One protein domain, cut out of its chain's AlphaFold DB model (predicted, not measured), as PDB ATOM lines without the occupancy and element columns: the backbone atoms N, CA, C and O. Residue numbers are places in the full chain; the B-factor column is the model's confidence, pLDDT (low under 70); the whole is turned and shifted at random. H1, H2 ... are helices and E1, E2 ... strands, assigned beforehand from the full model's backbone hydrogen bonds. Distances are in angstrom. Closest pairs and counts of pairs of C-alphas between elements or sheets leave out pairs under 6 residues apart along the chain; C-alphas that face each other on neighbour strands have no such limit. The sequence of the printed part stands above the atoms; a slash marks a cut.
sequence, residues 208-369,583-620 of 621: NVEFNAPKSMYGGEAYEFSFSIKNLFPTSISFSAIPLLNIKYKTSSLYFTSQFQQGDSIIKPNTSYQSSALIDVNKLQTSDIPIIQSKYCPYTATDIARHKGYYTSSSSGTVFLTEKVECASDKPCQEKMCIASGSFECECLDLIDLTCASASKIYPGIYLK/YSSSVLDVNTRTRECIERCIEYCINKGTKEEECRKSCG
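This is residues 208 to 369 and 583 to 620 of the 621 residues of an uncharacterized protein of archaeon (UniProt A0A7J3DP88). What shape do these atoms make? A sandwich of two strongly twisted three-stranded sheets, E1 E3 E6 and E5 E4 E11, partly face to face with strands crossed, makes one end; from it an arm runs on through the hairpin E9 E10 to H1 and the hairpin E7 E8 at the tip. To one side, the helix pair H3 and H4 joins the body at H2. What are its make-up and size? The printed part has 200 residues, with four named helices and twelve named strands in the order E1 E2 E3 E4 E5 E6 H1 E7 E8 E9 E10 H2 E11 E12 H3 H4; the class is mixed, helices and strands, with 109 residues in named elements, and both sandwich sheets are antiparallel, in the strand orders named above. The whole is flat, 76 by 41 by 22 A, and loose, with a radius of gyration of the C-alphas of 20.8 A.

Where are the strands? E1 is residues 208 to 212, from C-alpha 208 at (227.925, 126.938, 294.833); E2 is 216 to 218, E3 223 to 231 at 26.8 A, E4 237 to 249 at 35.4 A, E5 252 to 257 and E6 272 to 279 at 22.1 A. E7 is 311 to 314, E8 317 to 320, E9 337 to 342, E10 345 to 349, E11 360 to 369 at 27.1 A and E12 589 to 591. Where are the helices? H1 is residues 301 to 307, H2 351 to 356, H3 595 to 607 at 18.5 A, and H4 612 to 618, ending at C-alpha 618 at (193.324, 152.972, 291.404).

How is the sandwich paired? E3 is antiparallel to E1, with N 210 and O 228 2.9 A apart, and to E6, with N 229 and O 273 2.8 A apart. E4 is antiparallel to E11, with N 244 and O 365 2.8 A apart, and forms a hairpin with E5, N 247 and O 254 2.8 A apart. The facing parts are 9.3 A centre to centre. What lies beyond it? The closest C-alphas of E5 and E9, Ser 252 and Ala 340, are 6.0 A apart; in the hairpin E9 E10, N 339 and O 347 are 2.9 A apart. Those of H1 and E8, Ala 305 and Phe 320, are 6.0 A apart; in the hairpin E7 E8, N 312 and O 319 are 2.9 A apart. E2 and E12 are parallel, with N 217 and O 589 2.9 A apart. How do the helices stand? H2 is on the sheet E5 E4 E11 at a height of 9.0 A, and H3, with residues 597 to 600 alone, touches it about perpendicular at 83 degrees, closest C-alphas Cys 356 and Cys 597, 5.3 A. H3, with residues 601 to 606 alone, touches H4 at a steep tilt of 58 degrees, opposite ways, closest C-alphas Ile 602 and Cys 615, 5.4 A. Every O i to N i+4 pair is within hydrogen-bond range in H1, H2 and H3, and 2 of 3 in H4.

How far does it reach, and is it cut? The C-alphas farthest apart, of Pro 234 and Ser 315, are 76.7 A apart. Residues 370 to 582 are not printed, and C-alphas 369 and 583 are 10.7 A apart. Which links are long, and where is confidence low? The links E5 to E6, E6 to H1 and E8 to E9 are long; pLDDT is under 70 at residues 288 and 290 to 293.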
ATOM      1  N   ASN A 208     228.933 126.233 294.047       91.44
ATOM      2  CA  ASN A 208     227.925 126.938 294.833       91.44
ATOM      3  C   ASN A 208     227.768 128.369 294.315       91.44
ATOM      4  O   ASN A 208     228.769 129.026 294.032       91.44
ATOM      5  N   VAL A 209     226.529 128.842 294.220       93.00
ATOM      6  CA  VAL A 209     226.212 130.207 293.793       93.00
ATOM      7  C   VAL A 209     225.436 130.888 294.906       93.00
ATOM      8  O   VAL A 209     224.396 130.392 295.336       93.00
ATOM      9  N   GLU A 210     225.937 132.031 295.352       93.75
ATOM     10  CA  GLU A 210     225.302 132.874 296.359       93.75
ATOM     11  C   GLU A 210     224.957 134.226 295.741       93.75
ATOM     12  O   GLU A 210     225.730 134.780 294.960       93.75
ATOM     13  N   PHE A 211     223.793 134.758 296.101       92.38
ATOM     14  CA  PHE A 211     223.329 136.063 295.649       92.38
ATOM     15  C   PHE A 211     223.321 137.033 296.819       92.38
ATOM     16  O   PHE A 211     222.822 136.715 297.899       92.38
ATOM     17  N   ASN A 212     223.805 138.238 296.567       88.94
ATOM     18  CA  ASN A 212     223.599 139.396 297.415       88.94
ATOM     19  C   ASN A 212     222.871 140.451 296.574       88.94
ATOM     20  O   ASN A 212     223.468 141.343 295.965       88.94
ATOM     21  N   ALA A 213     221.558 140.240 296.478       81.81
ATOM     22  CA  ALA A 213     220.599 141.115 295.821       81.81
ATOM     23  C   ALA A 213     219.814 141.907 296.882       81.81
ATOM     24  O   ALA A 213     219.596 141.390 297.985       81.81
ATOM     25  N   PRO A 214     219.371 143.139 296.577       79.94
ATOM     26  CA  PRO A 214     218.497 143.879 297.478       79.94
ATOM     27  C   PRO A 214     217.191 143.103 297.701       79.94
ATOM     28  O   PRO A 214     216.764 142.332 296.853       79.94
ATOM     29  N   LYS A 215     216.539 143.283 298.856       81.69
ATOM     30  CA  LYS A 215     215.237 142.635 299.114       81.69
ATOM     31  C   LYS A 215     214.107 143.253 298.292       81.69
ATOM     32  O   LYS A 215     213.110 142.584 298.038       81.69
ATOM     33  N   SER A 216     214.272 144.511 297.897       84.50
ATOM     34  CA  SER A 216     213.304 145.267 297.121       84.50
ATOM     35  C   SER A 216     213.960 146.035 295.977       84.50
ATOM     36  O   SER A 216     215.148 146.356 296.033       84.50
ATOM     37  N   MET A 217     213.175 146.336 294.945       86.31
ATOM     38  CA  MET A 217     213.553 147.212 293.832       86.31
ATOM     39  C   MET A 217     212.405 148.165 293.494       86.31
ATOM     40  O   MET A 217     211.251 147.893 293.821       86.31
ATOM     41  N   TYR A 218     212.711 149.268 292.820       87.31
ATOM     42  CA  TYR A 218     211.713 150.168 292.248       87.31
ATOM     43  C   TYR A 218     211.380 149.715 290.819       87.31
ATOM     44  O   TYR A 218     212.280 149.407 290.041       87.31
ATOM     45  N   GLY A 219     210.091 149.607 290.485       85.06
ATOM     46  CA  GLY A 219     209.657 149.216 289.139       85.06
ATOM     47  C   GLY A 219     210.064 150.258 288.090       85.06
ATOM     48  O   GLY A 219     210.011 151.457 288.366       85.06
ATOM     49  N   GLY A 220     210.483 149.803 286.907       84.00
ATOM     50  CA  GLY A 220     211.004 150.644 285.820       84.00
ATOM     51  C   GLY A 220     212.445 151.133 286.010       84.00
ATOM     52  O   GLY A 220     213.099 151.500 285.039       84.00
ATOM     53  N   GLU A 221     212.985 151.086 287.229       86.44
ATOM     54  CA  GLU A 221     214.310 151.627 287.531       86.44
ATOM     55  C   GLU A 221     215.425 150.579 287.414       86.44
ATOM     56  O   GLU A 221     215.228 149.376 287.614       86.44
ATOM     57  N   ALA A 222     216.634 151.054 287.106       87.56
ATOM     58  CA  ALA A 222     217.820 150.211 287.096       87.56
ATOM     59  C   ALA A 222     218.184 149.762 288.518       87.56
ATOM     60  O   ALA A 222     218.102 150.540 289.470       87.56
ATOM     61  N   TYR A 223     218.647 148.523 288.665       87.44
ATOM     62  CA  TYR A 223     219.097 148.002 289.954       87.44
ATOM     63  C   TYR A 223     220.357 147.154 289.798       87.44
ATOM     64  O   TYR A 223     220.610 146.561 288.753       87.44
ATOM     65  N   GLU A 224     221.157 147.084 290.855       89.56
ATOM     66  CA  GLU A 224     222.376 146.283 290.888       89.56
ATOM     67  C   GLU A 224     222.201 145.107 291.849       89.56
ATOM     68  O   GLU A 224     221.640 145.248 292.940       89.56
ATOM     69  N   PHE A 225     222.691 143.933 291.459       91.75
ATOM     70  CA  PHE A 225     222.858 142.815 292.379       91.75
ATOM     71  C   PHE A 225     224.248 142.215 292.234       91.75
ATOM     72  O   PHE A 225     224.852 142.249 291.164       91.75
ATOM     73  N   SER A 226     224.746 141.639 293.322       92.88
ATOM     74  CA  SER A 226     226.023 140.933 293.330       92.88
ATOM     75  C   SER A 226     225.818 139.433 293.477       92.88
ATOM     76  O   SER A 226     224.826 138.969 294.046       92.88
ATOM     77  N   PHE A 227     226.750 138.662 292.934       94.56
ATOM     78  CA  PHE A 227     226.750 137.211 293.023       94.56
ATOM     79  C   PHE A 227     228.166 136.686 293.263       94.56
ATOM     80  O   PHE A 227     229.161 137.296 292.866       94.56
ATOM     81  N   SER A 228     228.242 135.540 293.930       95.56
ATOM     82  CA  SER A 228     229.476 134.832 294.247       95.56
ATOM     83  C   SER A 228     229.377 133.399 293.745       95.56
ATOM     84  O   SER A 228     228.395 132.711 294.015       95.56
ATOM     85  N   ILE A 229     230.395 132.941 293.022       95.75
ATOM     86  CA  ILE A 229     230.499 131.585 292.483       95.75
ATOM     87  C   ILE A 229     231.690 130.917 293.161       95.75
ATOM     88  O   ILE A 229     232.834 131.307 292.929       95.75
ATOM     89  N   LYS A 230     231.444 129.912 294.000       94.56
ATOM     90  CA  LYS A 230     232.488 129.192 294.738       94.56
ATOM     91  C   LYS A 230     232.792 127.847 294.090       94.56
ATOM     92  O   LYS A 230     231.899 127.013 293.938       94.56
ATOM     93  N   ASN A 231     234.068 127.622 293.780       93.88
ATOM     94  CA  ASN A 231     234.556 126.345 293.275       93.88
ATOM     95  C   ASN A 231     234.822 125.377 294.439       93.88
ATOM     96  O   ASN A 231     235.717 125.617 295.252       93.88
ATOM     97  N   LEU A 232     234.061 124.283 294.508       90.69
ATOM     98  CA  LEU A 232     234.240 123.216 295.500       90.69
ATOM     99  C   LEU A 232     235.049 122.030 294.953       90.69
ATOM    100  O   LEU A 232     235.285 121.065 295.679       90.69
ATOM    101  N   PHE A 233     235.459 122.069 293.684       88.44
ATOM    102  CA  PHE A 233     236.360 121.073 293.122       88.44
ATOM    103  C   PHE A 233     237.790 121.263 293.657       88.44
ATOM    104  O   PHE A 233     238.241 122.389 293.885       88.44
ATOM    105  N   PRO A 234     238.567 120.172 293.773       86.88
ATOM    106  CA  PRO A 234     239.989 120.237 294.120       86.88
ATOM    107  C   PRO A 234     240.872 120.724 292.955       86.88
ATOM    108  O   PRO A 234     242.092 120.786 293.086       86.88
ATOM    109  N   THR A 235     240.273 121.050 291.807       89.00
ATOM    110  CA  THR A 235     240.949 121.537 290.596       89.00
ATOM    111  C   THR A 235     240.306 122.837 290.126       89.00
ATOM    112  O   THR A 235     239.167 123.135 290.483       89.00
ATOM    113  N   SER A 236     241.054 123.646 289.373       92.81
ATOM    114  CA  SER A 236     240.506 124.864 288.778       92.81
ATOM    115  C   SER A 236     239.416 124.519 287.770       92.81
ATOM    116  O   SER A 236     239.577 123.574 286.999       92.81
ATOM    117  N   ILE A 237     238.354 125.318 287.738       93.75
ATOM    118  CA  ILE A 237     237.287 125.201 286.740       93.75
ATOM    119  C   ILE A 237     237.311 126.400 285.808       93.75
ATOM    120  O   ILE A 237     237.583 127.520 286.241       93.75
ATOM    121  N   SER A 238     236.998 126.160 284.543       96.00
ATOM    122  CA  SER A 238     236.578 127.207 283.616       96.00
ATOM    123  C   SER A 238     235.085 127.483 283.782       96.00
ATOM    124  O   SER A 238     234.306 126.557 284.023       96.00
ATOM    125  N   PHE A 239     234.673 128.740 283.652       95.75
ATOM    126  CA  PHE A 239     233.266 129.115 283.742       95.75
ATOM    127  C   PHE A 239     232.924 130.336 282.884       95.75
ATOM    128  O   PHE A 239     233.774 131.179 282.598       95.75
ATOM    129  N   SER A 240     231.653 130.434 282.512       94.06
ATOM    130  CA  SER A 240     231.017 131.603 281.924       94.06
ATOM    131  C   SER A 240     229.732 131.893 282.692       94.06
ATOM    132  O   SER A 240     228.897 131.003 282.866       94.06
ATOM    133  N   ALA A 241     229.603 133.119 283.189       93.56
ATOM    134  CA  ALA A 241     228.447 133.592 283.928       93.56
ATOM    135  C   ALA A 241     227.774 134.725 283.154       93.56
ATOM    136  O   ALA A 241     228.426 135.697 282.774       93.56
ATOM    137  N   ILE A 242     226.465 134.604 282.944       92.12
ATOM    138  CA  ILE A 242     225.646 135.625 282.292       92.12
ATOM    139  C   ILE A 242     224.534 136.018 283.269       92.12
ATOM    140  O   ILE A 242     223.642 135.205 283.533       92.12
ATOM    141  N   PRO A 243     224.580 137.231 283.842       92.38
ATOM    142  CA  PRO A 243     223.494 137.771 284.643       92.38
ATOM    143  C   PRO A 243     222.203 137.834 283.837       92.38
ATOM    144  O   PRO A 243     222.192 138.204 282.661       92.38
ATOM    145  N   LEU A 244     221.106 137.477 284.488       91.38
ATOM    146  CA  LEU A 244     219.791 137.478 283.879       91.38
ATOM    147  C   LEU A 244     218.719 137.948 284.851       91.38
ATOM    148  O   LEU A 244     218.883 137.928 286.074       91.38
ATOM    149  N   LEU A 245     217.592 138.326 284.269       90.31
ATOM    150  CA  LEU A 245     216.367 138.652 284.959       90.31
ATOM    151  C   LEU A 245     215.264 137.708 284.498       90.31
ATOM    152  O   LEU A 245     214.887 137.713 283.328       90.31
ATOM    153  N   ASN A 246     214.749 136.897 285.419       91.50
ATOM    154  CA  ASN A 246     213.576 136.066 285.181       91.50
ATOM    155  C   ASN A 246     212.341 136.777 285.737       91.50
ATOM    156  O   ASN A 246     212.189 136.913 286.953       91.50
ATOM    157  N   ILE A 247     211.462 137.223 284.847       90.56
ATOM    158  CA  ILE A 247     210.182 137.831 285.195       90.56
ATOM    159  C   ILE A 247     209.088 136.797 284.958       90.56
ATOM    160  O   ILE A 247     208.797 136.412 283.823       90.56
ATOM    161  N   LYS A 248     208.447 136.361 286.041       91.00
ATOM    162  CA  LYS A 248     207.232 135.549 285.963       91.00
ATOM    163  C   LYS A 248     206.025 136.466 286.002       91.00
ATOM    164  O   LYS A 248     205.752 137.057 287.045       91.00
ATOM    165  N   TYR A 249     205.304 136.548 284.895       90.19
ATOM    166  CA  TYR A 249     204.078 137.327 284.774       90.19
ATOM    167  C   TYR A 249     202.912 136.384 284.494       90.19
ATOM    168  O   TYR A 249     202.853 135.756 283.437       90.19
ATOM    169  N   LYS A 250     201.988 136.273 285.454       87.81
ATOM    170  CA  LYS A 250     200.831 135.365 285.387       87.81
ATOM    171  C   LYS A 250     201.255 133.935 284.983       87.81
ATOM    172  O   LYS A 250     201.865 133.239 285.794       87.81
ATOM    173  N   THR A 251     200.950 133.490 283.762       84.12
ATOM    174  CA  THR A 251     201.268 132.142 283.244       84.12
ATOM    175  C   THR A 251     202.586 132.067 282.462       84.12
ATOM    176  O   THR A 251     203.026 130.971 282.109       84.12
ATOM    177  N   SER A 252     203.237 133.205 282.219       85.50
ATOM    178  CA  SER A 252     204.441 133.332 281.395       85.50
ATOM    179  C   SER A 252     205.704 133.462 282.254       85.50
ATOM    180  O   SER A 252     205.699 134.111 283.300       85.50
ATOM    181  N   SER A 253     206.804 132.848 281.810       88.00
ATOM    182  CA  SER A 253     208.153 133.086 282.351       88.00
ATOM    183  C   SER A 253     209.009 133.688 281.248       88.00
ATOM    184  O   SER A 253     209.127 133.090 280.176       88.00
ATOM    185  N   LEU A 254     209.564 134.865 281.509       89.06
ATOM    186  CA  LEU A 254     210.324 135.658 280.552       89.06
ATOM    187  C   LEU A 254     211.730 135.870 281.091       89.06
ATOM    188  O   LEU A 254     211.903 136.195 282.265       89.06
ATOM    189  N   TYR A 255     212.722 135.694 280.232       90.06
ATOM    190  CA  TYR A 255     214.121 135.778 280.611       90.06
ATOM    191  C   TYR A 255     214.825 136.845 279.791       90.06
ATOM    192  O   TYR A 255     214.770 136.841 278.560       90.06
ATOM    193  N   PHE A 256     215.512 137.731 280.499       89.38
ATOM    194  CA  PHE A 256     216.231 138.852 279.921       89.38
ATOM    195  C   PHE A 256     217.678 138.846 280.381       89.38
ATOM    196  O   PHE A 256     217.966 138.469 281.516       89.38
ATOM    197  N   THR A 257     218.588 139.278 279.523       89.00
ATOM    198  CA  THR A 257     220.016 139.391 279.825       89.00
ATOM    199  C   THR A 257     220.458 140.838 279.707       89.00
ATOM    200  O   THR A 257     219.976 141.574 278.842       89.00
ATOM    201  N   SER A 258     221.384 141.247 280.570       83.38
ATOM    202  CA  SER A 258     222.078 142.526 280.433       83.38
ATOM    203  C   SER A 258     223.419 142.331 279.732       83.38
ATOM    204  O   SER A 258     223.974 141.230 279.687       83.38
ATOM    205  N   GLN A 259     223.965 143.418 279.186       82.19
ATOM    206  CA  GLN A 259     225.353 143.417 278.746       82.19
ATOM    207  C   GLN A 259     226.257 143.250 279.971       82.19
ATOM    208  O   GLN A 259     226.293 144.107 280.852       82.19
ATOM    209  N   PHE A 260     226.991 142.142 280.016       86.69
ATOM    210  CA  PHE A 260     227.911 141.820 281.097       86.69
ATOM    211  C   PHE A 260     229.257 141.396 280.520       86.69
ATOM    212  O   PHE A 260     229.332 140.507 279.671       86.69
ATOM    213  N   GLN A 261     230.328 142.036 280.988       85.56
ATOM    214  CA  GLN A 261     231.693 141.659 280.645       85.56
ATOM    215  C   GLN A 261     232.324 140.944 281.831       85.56
ATOM    216  O   GLN A 261     232.640 141.543 282.858       85.56
ATOM    217  N   GLN A 262     232.505 139.639 281.680       89.56
ATOM    218  CA  GLN A 262     233.158 138.813 282.680       89.56
ATOM    219  C   GLN A 262     234.671 139.079 282.683       89.56
ATOM    220  O   GLN A 262     235.322 138.960 281.648       89.56
ATOM    221  N   GLY A 263     235.228 139.412 283.851       86.44
ATOM    222  CA  GLY A 263     236.665 139.673 284.007       86.44
ATOM    223  C   GLY A 263     237.536 138.411 283.994       86.44
ATOM    224  O   GLY A 263     238.507 138.342 283.250       86.44
ATOM    225  N   ASP A 264     237.164 137.396 284.780       90.50
ATOM    226  CA  ASP A 264     237.912 136.138 284.913       90.50
ATOM    227  C   ASP A 264     237.073 134.961 284.436       90.50
ATOM    228  O   ASP A 264     235.900 134.874 284.779       90.50
ATOM    229  N   SER A 265     237.673 134.007 283.723       93.38
ATOM    230  CA  SER A 265     237.005 132.781 283.252       93.38
ATOM    231  C   SER A 265     237.447 131.509 283.970       93.38
ATOM    232  O   SER A 265     237.041 130.413 283.582       93.38
ATOM    233  N   ILE A 266     238.267 131.633 285.019       96.06
ATOM    234  CA  ILE A 266     238.822 130.505 285.773       96.06
ATOM    235  C   ILE A 266     238.683 130.753 287.278       96.06
ATOM    236  O   ILE A 266     239.081 131.804 287.770       96.06
ATOM    237  N   ILE A 267     238.201 129.755 288.026       94.12
ATOM    238  CA  ILE A 267     238.132 129.791 289.498       94.12
ATOM    239  C   ILE A 267     239.048 128.710 290.070       94.12
ATOM    240  O   ILE A 267     238.873 127.521 289.791       94.12
ATOM    241  N   LYS A 268     240.022 129.108 290.895       94.69
ATOM    242  CA  LYS A 268     240.961 128.188 291.562       94.69
ATOM    243  C   LYS A 268     240.254 127.320 292.621       94.69
ATOM    244  O   LYS A 268     239.193 127.717 293.113       94.69
ATOM    245  N   PRO A 269     240.832 126.168 293.014       92.88
ATOM    246  CA  PRO A 269     240.240 125.290 294.024       92.88
ATOM    247  C   PRO A 269     239.901 126.032 295.321       92.88
ATOM    248  O   PRO A 269     240.739 126.777 295.830       92.88
ATOM    249  N   ASN A 270     238.700 125.813 295.864       89.62
ATOM    250  CA  ASN A 270     238.214 126.415 297.115       89.62
ATOM    251  C   ASN A 270     238.211 127.957 297.157       89.62
ATOM    252  O   ASN A 270     238.132 128.540 298.240       89.62
ATOM    253  N   THR A 271     238.260 128.623 296.000       94.44
ATOM    254  CA  THR A 271     238.146 130.088 295.885       94.44
ATOM    255  C   THR A 271     236.797 130.494 295.289       94.44
ATOM    256  O   THR A 271     236.039 129.643 294.810       94.44
ATOM    257  N   SER A 272     236.475 131.787 295.346       94.31
ATOM    258  CA  SER A 272     235.237 132.344 294.800       94.31
ATOM    259  C   SER A 272     235.511 133.442 293.783       94.31
ATOM    260  O   SER A 272     236.361 134.298 294.017       94.31
ATOM    261  N   TYR A 273     234.735 133.448 292.704       95.25
ATOM    262  CA  TYR A 273     234.565 134.608 291.835       95.25
ATOM    263  C   TYR A 273     233.422 135.467 292.372       95.25
ATOM    264  O   TYR A 273     232.381 134.924 292.733       95.25
ATOM    265  N   GLN A 274     233.606 136.782 292.422       94.56
ATOM    266  CA  GLN A 274     232.575 137.727 292.846       94.56
ATOM    267  C   GLN A 274     232.443 138.833 291.811       94.56
ATOM    268  O   GLN A 274     233.444 139.349 291.315       94.56
ATOM    269  N   SER A 275     231.207 139.191 291.488       94.31
ATOM    270  CA  SER A 275     230.919 140.297 290.584       94.31
ATOM    271  C   SER A 275     229.551 140.892 290.886       94.31
ATOM    272  O   SER A 275     228.743 140.294 291.606       94.31
ATOM    273  N   SER A 276     229.300 142.074 290.341       91.94
ATOM    274  CA  SER A 276     228.001 142.724 290.362       91.94
ATOM    275  C   SER A 276     227.528 143.021 288.948       91.94
ATOM    276  O   SER A 276     228.317 143.222 288.024       91.94
ATOM    277  N   ALA A 277     226.214 142.973 288.771       90.00
ATOM    278  CA  ALA A 277     225.554 143.223 287.507       90.00
ATOM    279  C   ALA A 277     224.545 144.349 287.697       90.00
ATOM    280  O   ALA A 277     223.615 144.230 288.498       90.00
ATOM    281  N   LEU A 278     224.728 145.425 286.931       89.94
ATOM    282  CA  LEU A 278     223.729 146.469 286.781       89.94
ATOM    283  C   LEU A 278     222.692 146.008 285.754       89.94
ATOM    284  O   LEU A 278     223.012 145.746 284.591       89.94
ATOM    285  N   ILE A 279     221.450 145.907 286.196       87.38
ATOM    286  CA  ILE A 279     220.292 145.593 285.374       87.38
ATOM    287  C   ILE A 279     219.572 146.900 285.075       87.38
ATOM    288  O   ILE A 279     218.816 147.414 285.893       87.38
ATOM    289  N   ASP A 280     219.843 147.446 283.894       87.12
ATOM    290  CA  ASP A 280     219.118 148.585 283.339       87.12
ATOM    291  C   ASP A 280     217.940 148.058 282.514       87.12
ATOM    292  O   ASP A 280     218.139 147.464 281.451       87.12
ATOM    293  N   VAL A 281     216.720 148.256 283.022       81.62
ATOM    294  CA  VAL A 281     215.469 147.743 282.435       81.62
ATOM    295  C   VAL A 281     215.309 148.180 280.977       81.62
ATOM    296  O   VAL A 281     214.831 147.401 280.153       81.62
ATOM    297  N   ASN A 282     215.808 149.369 280.628       81.25
ATOM    298  CA  ASN A 282     215.721 149.935 279.280       81.25
ATOM    299  C   ASN A 282     216.738 149.347 278.292       81.25
ATOM    300  O   ASN A 282     216.626 149.563 277.086       81.25
ATOM    301  N   LYS A 283     217.751 148.624 278.784       83.00
ATOM    302  CA  LYS A 283     218.807 148.004 277.965       83.00
ATOM    303  C   LYS A 283     218.776 146.479 278.005       83.00
ATOM    304  O   LYS A 283     219.669 145.835 277.452       83.00
ATOM    305  N   LEU A 284     217.787 145.898 278.679       83.12
ATOM    306  CA  LEU A 284     217.608 144.457 278.731       83.12
ATOM    307  C   LEU A 284     217.202 143.917 277.361       83.12
ATOM    308  O   LEU A 284     216.346 144.469 276.675       83.12
ATOM    309  N   GLN A 285     217.818 142.802 276.987       82.50
ATOM    310  CA  GLN A 285     217.490 142.070 275.770       82.50
ATOM    311  C   GLN A 285     216.880 140.727 276.145       82.50
ATOM    312  O   GLN A 285     217.195 140.166 277.197       82.50
ATOM    313  N   THR A 286     215.988 140.213 275.302       80.88
ATOM    314  CA  THR A 286     215.477 138.848 275.439       80.88
ATOM    315  C   THR A 286     216.642 137.869 275.414       80.88
ATOM    316  O   THR A 286     217.568 138.026 274.624       80.88
ATOM    317  N   SER A 287     216.622 136.888 276.312       77.69
ATOM    318  CA  SER A 287     217.724 135.941 276.423       77.69
ATOM    319  C   SER A 287     217.811 135.048 275.182       77.69
ATOM    320  O   SER A 287     216.870 134.319 274.886       77.69
ATOM    321  N   ASP A 288     218.972 135.051 274.523       68.38
ATOM    322  CA  ASP A 288     219.320 134.115 273.441       68.38
ATOM    323  C   ASP A 288     219.965 132.817 273.976       68.38
ATOM    324  O   ASP A 288     220.608 132.065 273.240       68.38
ATOM    325  N   ILE A 289     219.864 132.558 275.285       74.12
ATOM    326  CA  ILE A 289     220.512 131.410 275.921       74.12
ATOM    327  C   ILE A 289     219.728 130.134 275.562       74.12
ATOM    328  O   ILE A 289     218.556 130.033 275.926       74.12
ATOM    329  N   PRO A 290     220.355 129.125 274.921       60.00
ATOM    330  CA  PRO A 290     219.646 127.980 274.340       60.00
ATOM    331  C   PRO A 290     218.756 127.196 275.313       60.00
ATOM    332  O   PRO A 290     217.689 126.728 274.922       60.00
ATOM    333  N   ILE A 291     219.171 127.080 276.578       62.00
ATOM    334  CA  ILE A 291     218.440 126.320 277.607       62.00
ATOM    335  C   ILE A 291     217.296 127.117 278.259       62.00
ATOM    336  O   ILE A 291     216.612 126.621 279.155       62.00
ATOM    337  N   ILE A 292     217.097 128.375 277.858       68.06
ATOM    338  CA  ILE A 292     216.139 129.294 278.468       68.06
ATOM    339  C   ILE A 292     215.186 129.815 277.395       68.06
ATOM    340  O   ILE A 292     215.457 130.800 276.717       68.06
ATOM    341  N   GLN A 293     214.023 129.181 277.265       67.00
ATOM    342  CA  GLN A 293     212.984 129.663 276.357       67.00
ATOM    343  C   GLN A 293     211.969 130.523 277.110       67.00
ATOM    344  O   GLN A 293     211.218 130.032 277.959       67.00
ATOM    345  N   SER A 294     211.933 131.814 276.776       77.25
ATOM    346  CA  SER A 294     210.845 132.701 277.183       77.25
ATOM    347  C   SER A 294     209.525 132.183 276.614       77.25
ATOM    348  O   SER A 294     209.391 131.956 275.411       77.25
ATOM    349  N   LYS A 295     208.535 131.985 277.484       75.50
ATOM    350  CA  LYS A 295     207.194 131.562 277.067       75.50
ATOM    351  C   LYS A 295     206.356 132.796 276.760       75.50
ATOM    352  O   LYS A 295     205.887 133.462 277.679       75.50
ATOM    353  N   TYR A 296     206.192 133.084 275.474       83.62
ATOM    354  CA  TYR A 296     205.306 134.133 274.965       83.62
ATOM    355  C   TYR A 296     203.875 133.615 274.762       83.62
ATOM    356  O   TYR A 296     203.582 132.448 275.031       83.62
ATOM    357  N   CYS A 297     202.979 134.490 274.295       89.06
ATOM    358  CA  CYS A 297     201.610 134.132 273.923       89.06
ATOM    359  C   CYS A 297     201.573 132.946 272.935       89.06
ATOM    360  O   CYS A 297     202.061 133.092 271.814       89.06
ATOM    361  N   PRO A 298     200.985 131.786 273.299       89.69
ATOM    362  CA  PRO A 298     200.927 130.629 272.404       89.69
ATOM    363  C   PRO A 298     199.684 130.623 271.498       89.69
ATOM    364  O   PRO A 298     199.619 129.839 270.556       89.69
ATOM    365  N   TYR A 299     198.682 131.456 271.791       92.38
ATOM    366  CA  TYR A 299     197.376 131.428 271.129       92.38
ATOM    367  C   TYR A 299     197.376 132.252 269.845       92.38
ATOM    368  O   TYR A 299     197.955 133.338 269.822       92.38
ATOM    369  N   THR A 300     196.681 131.773 268.812       93.81
ATOM    370  CA  THR A 300     196.483 132.542 267.574       93.81
ATOM    371  C   THR A 300     195.405 133.612 267.751       93.81
ATOM    372  O   THR A 300     194.544 133.516 268.635       93.81
ATOM    373  N   ALA A 301     195.390 134.621 266.880       93.62
ATOM    374  CA  ALA A 301     194.389 135.682 266.914       93.62
ATOM    375  C   ALA A 301     192.974 135.114 266.741       93.62
ATOM    376  O   ALA A 301     192.021 135.606 267.344       93.62
ATOM    377  N   THR A 302     192.833 134.033 265.976       92.88
ATOM    378  CA  THR A 302     191.552 133.342 265.795       92.88
ATOM    379  C   THR A 302     191.089 132.653 267.079       92.88
ATOM    380  O   THR A 302     189.907 132.743 267.420       92.88
ATOM    381  N   ASP A 303     191.996 132.006 267.818       93.00
ATOM    382  CA  ASP A 303     191.665 131.346 269.090       93.00
ATOM    383  C   ASP A 303     191.170 132.361 270.123       93.00
ATOM    384  O   ASP A 303     190.138 132.154 270.770       93.00
ATOM    385  N   ILE A 304     191.867 133.494 270.222       92.69
ATOM    386  CA  ILE A 304     191.511 134.588 271.132       92.69
ATOM    387  C   ILE A 304     190.180 135.223 270.708       92.69
ATOM    388  O   ILE A 304     189.297 135.418 271.546       92.69
ATOM    389  N   ALA A 305     189.993 135.511 269.415       92.62
ATOM    390  CA  ALA A 305     188.751 136.087 268.896       92.62
ATOM    391  C   ALA A 305     187.548 135.170 269.157       92.62
ATOM    392  O   ALA A 305     186.491 135.634 269.589       92.62
ATOM    393  N   ARG A 306     187.716 133.858 268.965       91.56
ATOM    394  CA  ARG A 306     186.692 132.860 269.291       91.56
ATOM    395  C   ARG A 306     186.353 132.879 270.777       91.56
ATOM    396  O   ARG A 306     185.173 132.943 271.114       91.56
ATOM    397  N   HIS A 307     187.364 132.839 271.643       91.19
ATOM    398  CA  HIS A 307     187.170 132.826 273.091       91.19
ATOM    399  C   HIS A 307     186.459 134.092 273.593       91.19
ATOM    400  O   HIS A 307     185.531 134.004 274.392       91.19
ATOM    401  N   LYS A 308     186.837 135.263 273.065       89.12
ATOM    402  CA  LYS A 308     186.261 136.562 273.450       89.12
ATOM    403  C   LYS A 308     184.925 136.895 272.772       89.12
ATOM    404  O   LYS A 308     184.368 137.961 273.024       89.12
ATOM    405  N   GLY A 309     184.405 136.020 271.909       89.81
ATOM    406  CA  GLY A 309     183.153 136.267 271.187       89.81
ATOM    407  C   GLY A 309     183.269 137.308 270.067       89.81
ATOM    408  O   GLY A 309     182.270 137.886 269.646       89.81
ATOM    409  N   TYR A 310     184.480 137.575 269.577       91.81
ATOM    410  CA  TYR A 310     184.742 138.506 268.481       91.81
ATOM    411  C   TYR A 310     184.512 137.814 267.141       91.81
ATOM    412  O   TYR A 310     185.448 137.493 266.411       91.81
ATOM    413  N   TYR A 311     183.254 137.556 266.815       89.38
ATOM    414  CA  TYR A 311     182.877 137.000 265.524       89.38
ATOM    415  C   TYR A 311     181.509 137.501 265.083       89.38
ATOM    416  O   TYR A 311     180.672 137.898 265.894       89.38
ATOM    417  N   THR A 312     181.281 137.464 263.777       87.06
ATOM    418  CA  THR A 312     179.960 137.633 263.179       87.06
ATOM    419  C   THR A 312     179.545 136.312 262.547       87.06
ATOM    420  O   THR A 312     180.327 135.661 261.853       87.06
ATOM    421  N   SER A 313     178.314 135.888 262.818       84.00
ATOM    422  CA  SER A 313     177.739 134.680 262.226       84.00
ATOM    423  C   SER A 313     176.691 135.085 261.201       84.00
ATOM    424  O   SER A 313     175.734 135.783 261.536       84.00
ATOM    425  N   SER A 314     176.871 134.649 259.957       84.19
ATOM    426  CA  SER A 314     175.892 134.802 258.880       84.19
ATOM    427  C   SER A 314     175.497 133.432 258.322       84.19
ATOM    428  O   SER A 314     176.080 132.403 258.664       84.19
ATOM    429  N   SER A 315     174.513 133.410 257.420       78.81
ATOM    430  CA  SER A 315     174.104 132.197 256.699       78.81
ATOM    431  C   SER A 315     175.225 131.568 255.854       78.81
ATOM    432  O   SER A 315     175.102 130.410 255.465       78.81
ATOM    433  N   SER A 316     176.315 132.296 255.589       75.31
ATOM    434  CA  SER A 316     177.483 131.828 254.832       75.31
ATOM    435  C   SER A 316     178.662 131.375 255.708       75.31
ATOM    436  O   SER A 316     179.685 130.970 255.162       75.31
ATOM    437  N   GLY A 317     178.546 131.435 257.043       84.50
ATOM    438  CA  GLY A 317     179.571 130.972 257.989       84.50
ATOM    439  C   GLY A 317     179.885 131.963 259.116       84.50
ATOM    440  O   GLY A 317     179.279 133.028 259.230       84.50
ATOM    441  N   THR A 318     180.848 131.596 259.965       85.50
ATOM    442  CA  THR A 318     181.357 132.442 261.057       85.50
ATOM    443  C   THR A 318     182.658 133.114 260.635       85.50
ATOM    444  O   THR A 318     183.619 132.432 260.280       85.50
ATOM    445  N   VAL A 319     182.704 134.443 260.713       87.94
ATOM    446  CA  VAL A 319     183.909 135.240 260.461       87.94
ATOM    447  C   VAL A 319     184.446 135.746 261.795       87.94
ATOM    448  O   VAL A 319     183.749 136.454 262.520       87.94
ATOM    449  N   PHE A 320     185.682 135.371 262.134       90.00
ATOM    450  CA  PHE A 320     186.355 135.831 263.351       90.00
ATOM    451  C   PHE A 320     186.997 137.204 263.119       90.00
ATOM    452  O   PHE A 320     187.807 137.378 262.210       90.00
ATOM    453  N   LEU A 321     186.642 138.169 263.967       90.38
ATOM    454  CA  LEU A 321     187.102 139.558 263.929       90.38
ATOM    455  C   LEU A 321     188.490 139.680 264.587       90.38
ATOM    456  O   LEU A 321     188.635 140.188 265.704       90.38
ATOM    457  N   THR A 322     189.515 139.149 263.920       89.81
ATOM    458  CA  THR A 322     190.913 139.124 264.405       89.81
ATOM    459  C   THR A 322     191.539 140.519 264.538       89.81
ATOM    460  O   THR A 322     192.513 140.712 265.273       89.81
ATOM    461  N   GLU A 323     190.962 141.533 263.899       87.94
ATOM    462  CA  GLU A 323     191.350 142.932 264.051       87.94
ATOM    463  C   GLU A 323     191.101 143.459 265.472       87.94
ATOM    464  O   GLU A 323     191.875 144.289 265.943       87.94
ATOM    465  N   LYS A 324     190.106 142.911 266.190       87.75
ATOM    466  CA  LYS A 324     189.801 143.264 267.591       87.75
ATOM    467  C   LYS A 324     190.758 142.639 268.610       87.75
ATOM    468  O   LYS A 324     190.692 142.968 269.792       87.75
ATOM    469  N   VAL A 325     191.615 141.714 268.181       88.88
ATOM    470  CA  VAL A 325     192.621 141.084 269.043       88.88
ATOM    471  C   VAL A 325     193.864 141.962 269.084       88.88
ATOM    472  O   VAL A 325     194.423 142.271 268.041       88.88
ATOM    473  N   GLU A 326     194.304 142.357 270.274       88.31
ATOM    474  CA  GLU A 326     195.464 143.239 270.455       88.31
ATOM    475  C   GLU A 326     196.767 142.573 269.983       88.31
ATOM    476  O   GLU A 326     197.469 143.132 269.143       88.31
ATOM    477  N   CYS A 327     197.041 141.348 270.447       92.25
ATOM    478  CA  CYS A 327     198.171 140.538 269.995       92.25
ATOM    479  C   CYS A 327     197.917 139.034 270.127       92.25
ATOM    480  O   CYS A 327     197.030 138.602 270.868       92.25
ATOM    481  N   ALA A 328     198.707 138.252 269.394       93.00
ATOM    482  CA  ALA A 328     198.678 136.795 269.359       93.00
ATOM    483  C   ALA A 328     200.022 136.224 268.863       93.00
ATOM    484  O   ALA A 328     200.907 136.978 268.454       93.00
ATOM    485  N   SER A 329     200.170 134.897 268.838       91.56
ATOM    486  CA  SER A 329     201.361 134.228 268.288       91.56
ATOM    487  C   SER A 329     201.590 134.522 266.796       91.56
ATOM    488  O   SER A 329     202.732 134.625 266.356       91.56
ATOM    489  N   ASP A 330     200.511 134.712 266.035       92.44
ATOM    490  CA  ASP A 330     200.483 135.078 264.612       92.44
ATOM    491  C   ASP A 330     200.250 136.584 264.378       92.44
ATOM    492  O   ASP A 330     200.218 137.039 263.232       92.44
ATOM    493  N   LYS A 331     200.111 137.370 265.452       91.25
ATOM    494  CA  LYS A 331     199.878 138.820 265.414       91.25
ATOM    495  C   LYS A 331     200.772 139.535 266.442       91.25
ATOM    496  O   LYS A 331     200.334 139.755 267.575       91.25
ATOM    497  N   PRO A 332     202.018 139.888 266.082       85.12
ATOM    498  CA  PRO A 332     202.956 140.515 267.010       85.12
ATOM    499  C   PRO A 332     202.530 141.942 267.386       85.12
ATOM    500  O   PRO A 332     201.835 142.621 266.630       85.12
ATOM    501  N   CYS A 333     202.984 142.411 268.547       87.75
ATOM    502  CA  CYS A 333     202.825 143.803 268.963       87.75
ATOM    503  C   CYS A 333     203.777 144.722 268.182       87.75
ATOM    504  O   CYS A 333     204.863 144.307 267.779       87.75
ATOM    505  N   GLN A 334     203.409 145.995 268.029       80.06
ATOM    506  CA  GLN A 334     204.349 147.030 267.594       80.06
ATOM    507  C   GLN A 334     205.215 147.433 268.792       80.06
ATOM    508  O   GLN A 334     204.685 147.902 269.794       80.06
ATOM    509  N   GLU A 335     206.525 147.179 268.713       78.88
ATOM    510  CA  GLU A 335     207.558 147.578 269.697       78.88
ATOM    511  C   GLU A 335     207.438 146.976 271.118       78.88
ATOM    512  O   GLU A 335     208.332 147.159 271.940       78.88
ATOM    513  N   LYS A 336     206.387 146.192 271.401       87.69
ATOM    514  CA  LYS A 336     206.161 145.474 272.670       87.69
ATOM    515  C   LYS A 336     206.239 143.953 272.508       87.69
ATOM    516  O   LYS A 336     206.305 143.426 271.399       87.69
ATOM    517  N   MET A 337     206.187 143.224 273.620       88.81
ATOM    518  CA  MET A 337     206.117 141.761 273.627       88.81
ATOM    519  C   MET A 337     204.672 141.290 273.808       88.81
ATOM    520  O   MET A 337     203.964 141.780 274.684       88.81
ATOM    521  N   CYS A 338     204.247 140.295 273.023       91.25
ATOM    522  CA  CYS A 338     202.946 139.656 273.213       91.25
ATOM    523  C   CYS A 338     203.050 138.522 274.241       91.25
ATOM    524  O   CYS A 338     203.651 137.473 273.981       91.25
ATOM    525  N   ILE A 339     202.474 138.728 275.423       90.25
ATOM    526  CA  ILE A 339     202.668 137.848 276.581       90.25
ATOM    527  C   ILE A 339     201.333 137.241 276.995       90.25
ATOM    528  O   ILE A 339     200.316 137.932 277.035       90.25
ATOM    529  N   ALA A 340     201.327 135.942 277.309       89.06
ATOM    530  CA  ALA A 340     200.120 135.285 277.789       89.06
ATOM    531  C   ALA A 340     199.755 135.815 279.177       89.06
ATOM    532  O   ALA A 340     200.574 135.790 280.104       89.06
ATOM    533  N   SER A 341     198.510 136.256 279.312       86.44
ATOM    534  CA  SER A 341     197.963 136.781 280.556       86.44
ATOM    535  C   SER A 341     196.862 135.899 281.152       86.44
ATOM    536  O   SER A 341     196.501 136.069 282.315       86.44
ATOM    537  N   GLY A 342     196.388 134.903 280.407       85.31
ATOM    538  CA  GLY A 342     195.356 133.969 280.842       85.31
ATOM    539  C   GLY A 342     195.174 132.808 279.866       85.31
ATOM    540  O   GLY A 342     195.997 132.577 278.976       85.31
ATOM    541  N   SER A 343     194.088 132.053 280.035       87.25
ATOM    542  CA  SER A 343     193.679 131.056 279.038       87.25
ATOM    543  C   SER A 343     193.045 131.783 277.857       87.25
ATOM    544  O   SER A 343     192.040 132.453 278.046       87.25
ATOM    545  N   PHE A 344     193.632 131.662 276.664       88.69
ATOM    546  CA  PHE A 344     193.215 132.398 275.460       88.69
ATOM    547  C   PHE A 344     193.230 133.932 275.615       88.69
ATOM    548  O   PHE A 344     192.459 134.641 274.968       88.69
ATOM    549  N   GLU A 345     194.129 134.456 276.451       89.00
ATOM    550  CA  GLU A 345     194.316 135.894 276.658       89.00
ATOM    551  C   GLU A 345     195.794 136.272 276.570       89.00
ATOM    552  O   GLU A 345     196.646 135.631 277.196       89.00
ATOM    553  N   CYS A 346     196.078 137.324 275.799       91.06
ATOM    554  CA  CYS A 346     197.408 137.893 275.626       91.06
ATOM    555  C   CYS A 346     197.358 139.423 275.674       91.06
ATOM    556  O   CYS A 346     196.343 140.024 275.312       91.06
ATOM    557  N   GLU A 347     198.444 140.029 276.149       90.50
ATOM    558  CA  GLU A 347     198.604 141.475 276.340       90.50
ATOM    559  C   GLU A 347     199.934 141.941 275.721       90.50
ATOM    560  O   GLU A 347     200.932 141.213 275.781       90.50
ATOM    561  N   CYS A 348     199.952 143.144 275.135       90.56
ATOM    562  CA  CYS A 348     201.177 143.792 274.663       90.56
ATOM    563  C   CYS A 348     201.845 144.557 275.804       90.56
ATOM    564  O   CYS A 348     201.405 145.652 276.156       90.56
ATOM    565  N   LEU A 349     202.930 144.011 276.352       89.25
ATOM    566  CA  LEU A 349     203.669 144.630 277.454       89.25
ATOM    567  C   LEU A 349     205.130 144.851 277.057       89.25
ATOM    568  O   LEU A 349     205.740 144.004 276.397       89.25
ATOM    569  N   ASP A 350     205.688 145.990 277.452       88.56
ATOM    570  CA  ASP A 350     207.134 146.207 277.430       88.56
ATOM    571  C   ASP A 350     207.787 145.776 278.763       88.56
ATOM    572  O   ASP A 350     207.147 145.229 279.667       88.56
ATOM    573  N   LEU A 351     209.105 145.946 278.867       86.19
ATOM    574  CA  LEU A 351     209.865 145.596 280.069       86.19
ATOM    575  C   LEU A 351     209.488 146.458 281.283       86.19
ATOM    576  O   LEU A 351     209.451 145.942 282.402       86.19
ATOM    577  N   ILE A 352     209.170 147.736 281.078       87.62
ATOM    578  CA  ILE A 352     208.745 148.631 282.156       87.62
ATOM    579  C   ILE A 352     207.376 148.175 282.660       87.62
ATOM    580  O   ILE A 352     207.240 147.925 283.857       87.62
ATOM    581  N   ASP A 353     206.418 147.941 281.755       88.81
ATOM    582  CA  ASP A 353     205.084 147.409 282.059       88.81
ATOM    583  C   ASP A 353     205.185 146.127 282.905       88.81
ATOM    584  O   ASP A 353     204.503 145.970 283.922       88.81
ATOM    585  N   LEU A 354     206.097 145.223 282.528       88.56
ATOM    586  CA  LEU A 354     206.369 143.990 283.261       88.56
ATOM    587  C   LEU A 354     206.921 144.244 284.663       88.56
ATOM    588  O   LEU A 354     206.472 143.601 285.608       88.56
ATOM    589  N   THR A 355     207.877 145.153 284.830       88.69
ATOM    590  CA  THR A 355     208.417 145.457 286.166       88.69
ATOM    591  C   THR A 355     207.434 146.235 287.045       88.69
ATOM    592  O   THR A 355     207.455 146.081 288.259       88.69
ATOM    593  N   CYS A 356     206.538 147.022 286.451       88.12
ATOM    594  CA  CYS A 356     205.533 147.815 287.156       88.12
ATOM    595  C   CYS A 356     204.260 147.032 287.508       88.12
ATOM    596  O   CYS A 356     203.453 147.493 288.318       88.12
ATOM    597  N   ALA A 357     204.044 145.859 286.910       86.88
ATOM    598  CA  ALA A 357     202.847 145.069 287.156       86.88
ATOM    599  C   ALA A 357     202.895 144.349 288.513       86.88
ATOM    600  O   ALA A 357     203.793 143.559 288.794       86.88
ATOM    601  N   SER A 358     201.841 144.508 289.316       81.88
ATOM    602  CA  SER A 358     201.687 143.813 290.607       81.88
ATOM    603  C   SER A 358     201.620 142.282 290.490       81.88
ATOM    604  O   SER A 358     201.880 141.567 291.455       81.88
ATOM    605  N   ALA A 359     201.277 141.762 289.307       85.25
ATOM    606  CA  ALA A 359     201.251 140.331 289.013       85.25
ATOM    607  C   ALA A 359     202.638 139.744 288.689       85.25
ATOM    608  O   ALA A 359     202.761 138.521 288.547       85.25
ATOM    609  N   SER A 360     203.665 140.586 288.549       89.12
ATOM    610  CA  SER A 360     205.019 140.155 288.219       89.12
ATOM    611  C   SER A 360     205.791 139.705 289.450       89.12
ATOM    612  O   SER A 360     205.780 140.344 290.498       89.12
ATOM    613  N   LYS A 361     206.525 138.603 289.302       91.31
ATOM    614  CA  LYS A 361     207.531 138.153 290.268       91.31
ATOM    615  C   LYS A 361     208.888 138.168 289.594       91.31
ATOM    616  O   LYS A 361     209.101 137.441 288.624       91.31
ATOM    617  N   ILE A 362     209.785 138.984 290.127       90.25
ATOM    618  CA  ILE A 362     211.095 139.242 289.542       90.25
ATOM    619  C   ILE A 362     212.154 138.443 290.301       90.25
ATOM    620  O   ILE A 362     212.275 138.561 291.521       90.25
ATOM    621  N   TYR A 363     212.908 137.626 289.570       91.38
ATOM    622  CA  TYR A 363     213.996 136.804 290.085       91.38
ATOM    623  C   TYR A 363     215.291 137.177 289.356       91.38
ATOM    624  O   TYR A 363     215.514 136.729 288.224       91.38
ATOM    625  N   PRO A 364     216.165 137.976 289.984       91.50
ATOM    626  CA  PRO A 364     217.553 138.073 289.575       91.50
ATOM    627  C   PRO A 364     218.181 136.685 289.516       91.50
ATOM    628  O   PRO A 364     217.875 135.799 290.320       91.50
ATOM    629  N   GLY A 365     219.066 136.477 288.560       92.38
ATOM    630  CA  GLY A 365     219.731 135.200 288.420       92.38
ATOM    631  C   GLY A 365     221.016 135.300 287.637       92.38
ATOM    632  O   GLY A 365     221.366 136.341 287.086       92.38
ATOM    633  N   ILE A 366     221.712 134.177 287.581       93.19
ATOM    634  CA  ILE A 366     222.803 133.972 286.645       93.19
ATOM    635  C   ILE A 366     222.545 132.681 285.885       93.19
ATOM    636  O   ILE A 366     222.174 131.654 286.460       93.19
ATOM    637  N   TYR A 367     222.760 132.727 284.582       93.06
ATOM    638  CA  TYR A 367     223.075 131.535 283.826       93.06
ATOM    639  C   TYR A 367     224.555 131.232 284.035       93.06
ATOM    640  O   TYR A 367     225.407 132.103 283.846       93.06
ATOM    641  N   LEU A 368     224.855 130.009 284.457       93.69
ATOM    642  CA  LEU A 368     226.211 129.551 284.695       93.69
ATOM    643  C   LEU A 368     226.502 128.339 283.820       93.69
ATOM    644  O   LEU A 368     225.820 127.317 283.912       93.69
ATOM    645  N   LYS A 369     227.564 128.458 283.028       94.56
ATOM    646  CA  LYS A 369     228.191 127.369 282.290       94.56
ATOM    647  C   LYS A 369     229.565 127.112 282.885       94.56
ATOM    648  O   LYS A 369     230.404 128.007 282.855       94.56
ATOM    649  N   TYR A 583     220.719 129.718 287.971       91.81
ATOM    650  CA  TYR A 583     220.600 129.993 289.393       91.81
ATOM    651  C   TYR A 583     219.783 131.271 289.552       91.81
ATOM    652  O   TYR A 583     220.037 132.257 288.866       91.81
ATOM    653  N   SER A 584     218.803 131.264 290.448       90.44
ATOM    654  CA  SER A 584     217.960 132.429 290.721       90.44
ATOM    655  C   SER A 584     217.996 132.761 292.204       90.44
ATOM    656  O   SER A 584     218.040 131.857 293.042       90.44
ATOM    657  N   SER A 585     217.970 134.052 292.523       91.00
ATOM    658  CA  SER A 585     217.805 134.542 293.886       91.00
ATOM    659  C   SER A 585     216.365 134.353 294.373       91.00
ATOM    660  O   SER A 585     215.491 133.837 293.670       91.00
ATOM    661  N   SER A 586     216.093 134.823 295.591       89.94
ATOM    662  CA  SER A 586     214.724 135.057 296.048       89.94
ATOM    663  C   SER A 586     214.009 136.093 295.175       89.94
ATOM    664  O   SER A 586     214.655 136.920 294.528       89.94
ATOM    665  N   VAL A 587     212.674 136.051 295.203       91.44
ATOM    666  CA  VAL A 587     211.809 137.075 294.599       91.44
ATOM    667  C   VAL A 587     212.149 138.441 295.188       91.44
ATOM    668  O   VAL A 587     212.291 138.554 296.408       91.44
ATOM    669  N   LEU A 588     212.245 139.456 294.332       88.69
ATOM    670  CA  LEU A 588     212.329 140.852 294.752       88.69
ATOM    671  C   LEU A 588     210.945 141.404 295.090       88.69
ATOM    672  O   LEU A 588     209.986 141.163 294.355       88.69
ATOM    673  N   ASP A 589     210.859 142.179 296.167       86.94
ATOM    674  CA  ASP A 589     209.683 143.002 296.448       86.94
ATOM    675  C   ASP A 589     209.724 144.268 295.580       86.94
ATOM    676  O   ASP A 589     210.655 145.072 295.675       86.94
ATOM    677  N   VAL A 590     208.757 144.427 294.680       84.62
ATOM    678  CA  VAL A 590     208.788 145.507 293.692       84.62
ATOM    679  C   VAL A 590     207.894 146.647 294.145       84.62
ATOM    680  O   VAL A 590     206.672 146.515 294.217       84.62
ATOM    681  N   ASN A 591     208.499 147.802 294.405       84.25
ATOM    682  CA  ASN A 591     207.759 149.026 294.646       84.25
ATOM    683  C   ASN A 591     207.307 149.623 293.309       84.25
ATOM    684  O   ASN A 591     208.099 150.212 292.574       84.25
ATOM    685  N   THR A 592     206.018 149.480 293.013       81.94
ATOM    686  CA  THR A 592     205.388 149.963 291.777       81.94
ATOM    687  C   THR A 592     204.869 151.400 291.885       81.94
ATOM    688  O   THR A 592     204.243 151.894 290.954       81.94
ATOM    689  N   ARG A 593     205.109 152.103 293.002       82.75
ATOM    690  CA  ARG A 593     204.727 153.518 293.185       82.75
ATOM    691  C   ARG A 593     205.811 154.487 292.711       82.75
ATOM    692  O   ARG A 593     206.004 155.547 293.306       82.75
ATOM    693  N   THR A 594     206.550 154.122 291.669       84.81
ATOM    694  CA  THR A 594     207.434 155.066 290.982       84.81
ATOM    695  C   THR A 594     206.605 155.976 290.090       84.81
ATOM    696  O   THR A 594     205.506 155.619 289.665       84.81
ATOM    697  N   ARG A 595     207.131 157.167 289.789       85.31
ATOM    698  CA  ARG A 595     206.470 158.103 288.873       85.31
ATOM    699  C   ARG A 595     206.157 157.438 287.530       85.31
ATOM    700  O   ARG A 595     205.037 157.552 287.050       85.31
ATOM    701  N   GLU A 596     207.123 156.710 286.980       85.62
ATOM    702  CA  GLU A 596     206.992 156.023 285.696       85.62
ATOM    703  C   GLU A 596     205.931 154.910 285.739       85.62
ATOM    704  O   GLU A 596     205.049 154.872 284.882       85.62
ATOM    705  N   CYS A 597     205.920 154.065 286.778       87.69
ATOM    706  CA  CYS A 597     204.884 153.039 286.927       87.69
ATOM    707  C   CYS A 597     203.481 153.634 287.132       87.69
ATOM    708  O   CYS A 597     202.499 153.086 286.629       87.69
ATOM    709  N   ILE A 598     203.371 154.752 287.856       88.25
ATOM    710  CA  ILE A 598     202.102 155.461 288.058       88.25
ATOM    711  C   ILE A 598     201.588 156.034 286.733       88.25
ATOM    712  O   ILE A 598     200.417 155.842 286.403       88.25
ATOM    713  N   GLU A 599     202.451 156.703 285.963       88.31
ATOM    714  CA  GLU A 599     202.104 157.268 284.654       88.31
ATOM    715  C   GLU A 599     201.629 156.162 283.690       88.31
ATOM    716  O   GLU A 599     200.551 156.285 283.101       88.31
ATOM    717  N   ARG A 600     202.342 155.026 283.629       86.06
ATOM    718  CA  ARG A 600     201.949 153.847 282.830       86.06
ATOM    719  C   ARG A 600     200.644 153.203 283.299       86.06
ATOM    720  O   ARG A 600     199.818 152.803 282.480       86.06
ATOM    721  N   CYS A 601     200.426 153.115 284.609       84.88
ATOM    722  CA  CYS A 601     199.187 152.579 285.173       84.88
ATOM    723  C   CYS A 601     197.972 153.433 284.776       84.88
ATOM    724  O   CYS A 601     196.941 152.889 284.365       84.88
ATOM    725  N   ILE A 602     198.100 154.763 284.848       86.06
ATOM    726  CA  ILE A 602     197.043 155.695 284.435       86.06
ATOM    727  C   ILE A 602     196.768 155.544 282.935       86.06
ATOM    728  O   ILE A 602     195.606 155.405 282.550       86.06
ATOM    729  N   GLU A 603     197.813 155.498 282.103       85.75
ATOM    730  CA  GLU A 603     197.696 155.296 280.652       85.75
ATOM    731  C   GLU A 603     196.959 153.987 280.312       85.75
ATOM    732  O   GLU A 603     195.982 153.993 279.557       85.75
ATOM    733  N   TYR A 604     197.361 152.869 280.924       83.00
ATOM    734  CA  TYR A 604     196.715 151.568 280.724       83.00
ATOM    735  C   TYR A 604     195.232 151.594 281.121       83.00
ATOM    736  O   TYR A 604     194.372 151.095 280.391       83.00
ATOM    737  N   CYS A 605     194.915 152.200 282.264       83.38
ATOM    738  CA  CYS A 605     193.552 152.286 282.779       83.38
ATOM    739  C   CYS A 605     192.634 153.146 281.886       83.38
ATOM    740  O   CYS A 605     191.487 152.755 281.624       83.38
ATOM    741  N   ILE A 606     193.150 154.258 281.348       84.81
ATOM    742  CA  ILE A 606     192.441 155.101 280.371       84.81
ATOM    743  C   ILE A 606     192.194 154.326 279.072       84.81
ATOM    744  O   ILE A 606     191.074 154.334 278.558       84.81
ATOM    745  N   ASN A 607     193.190 153.584 278.574       80.12
ATOM    746  CA  ASN A 607     193.057 152.769 277.358       80.12
ATOM    747  C   ASN A 607     192.021 151.638 277.496       80.12
ATOM    748  O   ASN A 607     191.452 151.190 276.500       80.12
ATOM    749  N   LYS A 608     191.714 151.200 278.724       77.56
ATOM    750  CA  LYS A 608     190.606 150.273 279.018       77.56
ATOM    751  C   LYS A 608     189.229 150.955 279.101       77.56
ATOM    752  O   LYS A 608     188.241 150.272 279.359       77.56
ATOM    753  N   GLY A 609     189.148 152.262 278.850       80.31
ATOM    754  CA  GLY A 609     187.902 153.034 278.827       80.31
ATOM    755  C   GLY A 609     187.462 153.572 280.190       80.31
ATOM    756  O   GLY A 609     186.302 153.950 280.350       80.31
ATOM    757  N   THR A 610     188.363 153.602 281.173       85.62
ATOM    758  CA  THR A 610     188.077 154.096 282.529       85.62
ATOM    759  C   THR A 610     188.371 155.597 282.619       85.62
ATOM    760  O   THR A 610     189.252 156.109 281.925       85.62
ATOM    761  N   LYS A 611     187.642 156.339 283.464       87.38
ATOM    762  CA  LYS A 611     187.867 157.785 283.629       87.38
ATOM    763  C   LYS A 611     189.188 158.052 284.354       87.38
ATOM    764  O   LYS A 611     189.489 157.397 285.346       87.38
ATOM    765  N   GLU A 612     189.929 159.072 283.920       85.81
ATOM    766  CA  GLU A 612     191.249 159.421 284.476       85.81
ATOM    767  C   GLU A 612     191.238 159.591 286.007       85.81
ATOM    768  O   GLU A 612     192.153 159.142 286.692       85.81
ATOM    769  N   GLU A 613     190.186 160.190 286.563       84.88
ATOM    770  CA  GLU A 613     190.053 160.422 288.007       84.88
ATOM    771  C   GLU A 613     189.877 159.118 288.812       84.88
ATOM    772  O   GLU A 613     190.379 158.995 289.931       84.88
ATOM    773  N   GLU A 614     189.218 158.111 288.229       83.31
ATOM    774  CA  GLU A 614     189.117 156.758 288.796       83.31
ATOM    775  C   GLU A 614     190.443 156.002 288.637       83.31
ATOM    776  O   GLU A 614     190.884 155.322 289.568       83.31
ATOM    777  N   CYS A 615     191.128 156.192 287.506       83.75
ATOM    778  CA  CYS A 615     192.442 155.612 287.252       83.75
ATOM    779  C   CYS A 615     193.498 156.106 288.240       83.75
ATOM    780  O   CYS A 615     194.182 155.280 288.842       83.75
ATOM    781  N   ARG A 616     193.589 157.422 288.481       82.75
ATOM    782  CA  ARG A 616     194.523 158.012 289.458       82.75
ATOM    783  C   ARG A 616     194.357 157.385 290.843       82.75
ATOM    784  O   ARG A 616     195.331 156.870 291.388       82.75
ATOM    785  N   LYS A 617     193.113 157.273 291.328       81.94
ATOM    786  CA  LYS A 617     192.808 156.596 292.600       81.94
ATOM    787  C   LYS A 617     193.233 155.127 292.599       81.94
ATOM    788  O   LYS A 617     193.823 154.663 293.572       81.94
ATOM    789  N   SER A 618     192.956 154.392 291.519       79.50
ATOM    790  CA  SER A 618     193.324 152.972 291.404       79.50
ATOM    791  C   SER A 618     194.840 152.740 291.326       79.50
ATOM    792  O   SER A 618     195.335 151.740 291.843       79.50
ATOM    793  N   CYS A 619     195.577 153.696 290.758       79.75
ATOM    794  CA  CYS A 619     197.034 153.686 290.629       79.75
ATOM    795  C   CYS A 619     197.751 154.302 291.846       79.75
ATOM    796  O   CYS A 619     198.978 154.384 291.858       79.75
ATOM    797  N   GLY A 620     197.009 154.694 292.891       73.56
ATOM    798  CA  GLY A 620     197.561 155.165 294.163       73.56
ATOM    799  C   GLY A 620     197.984 156.636 294.192       73.56
ATOM    800  O   GLY A 620     198.875 156.970 294.975       73.56
TER     801      GLY A 620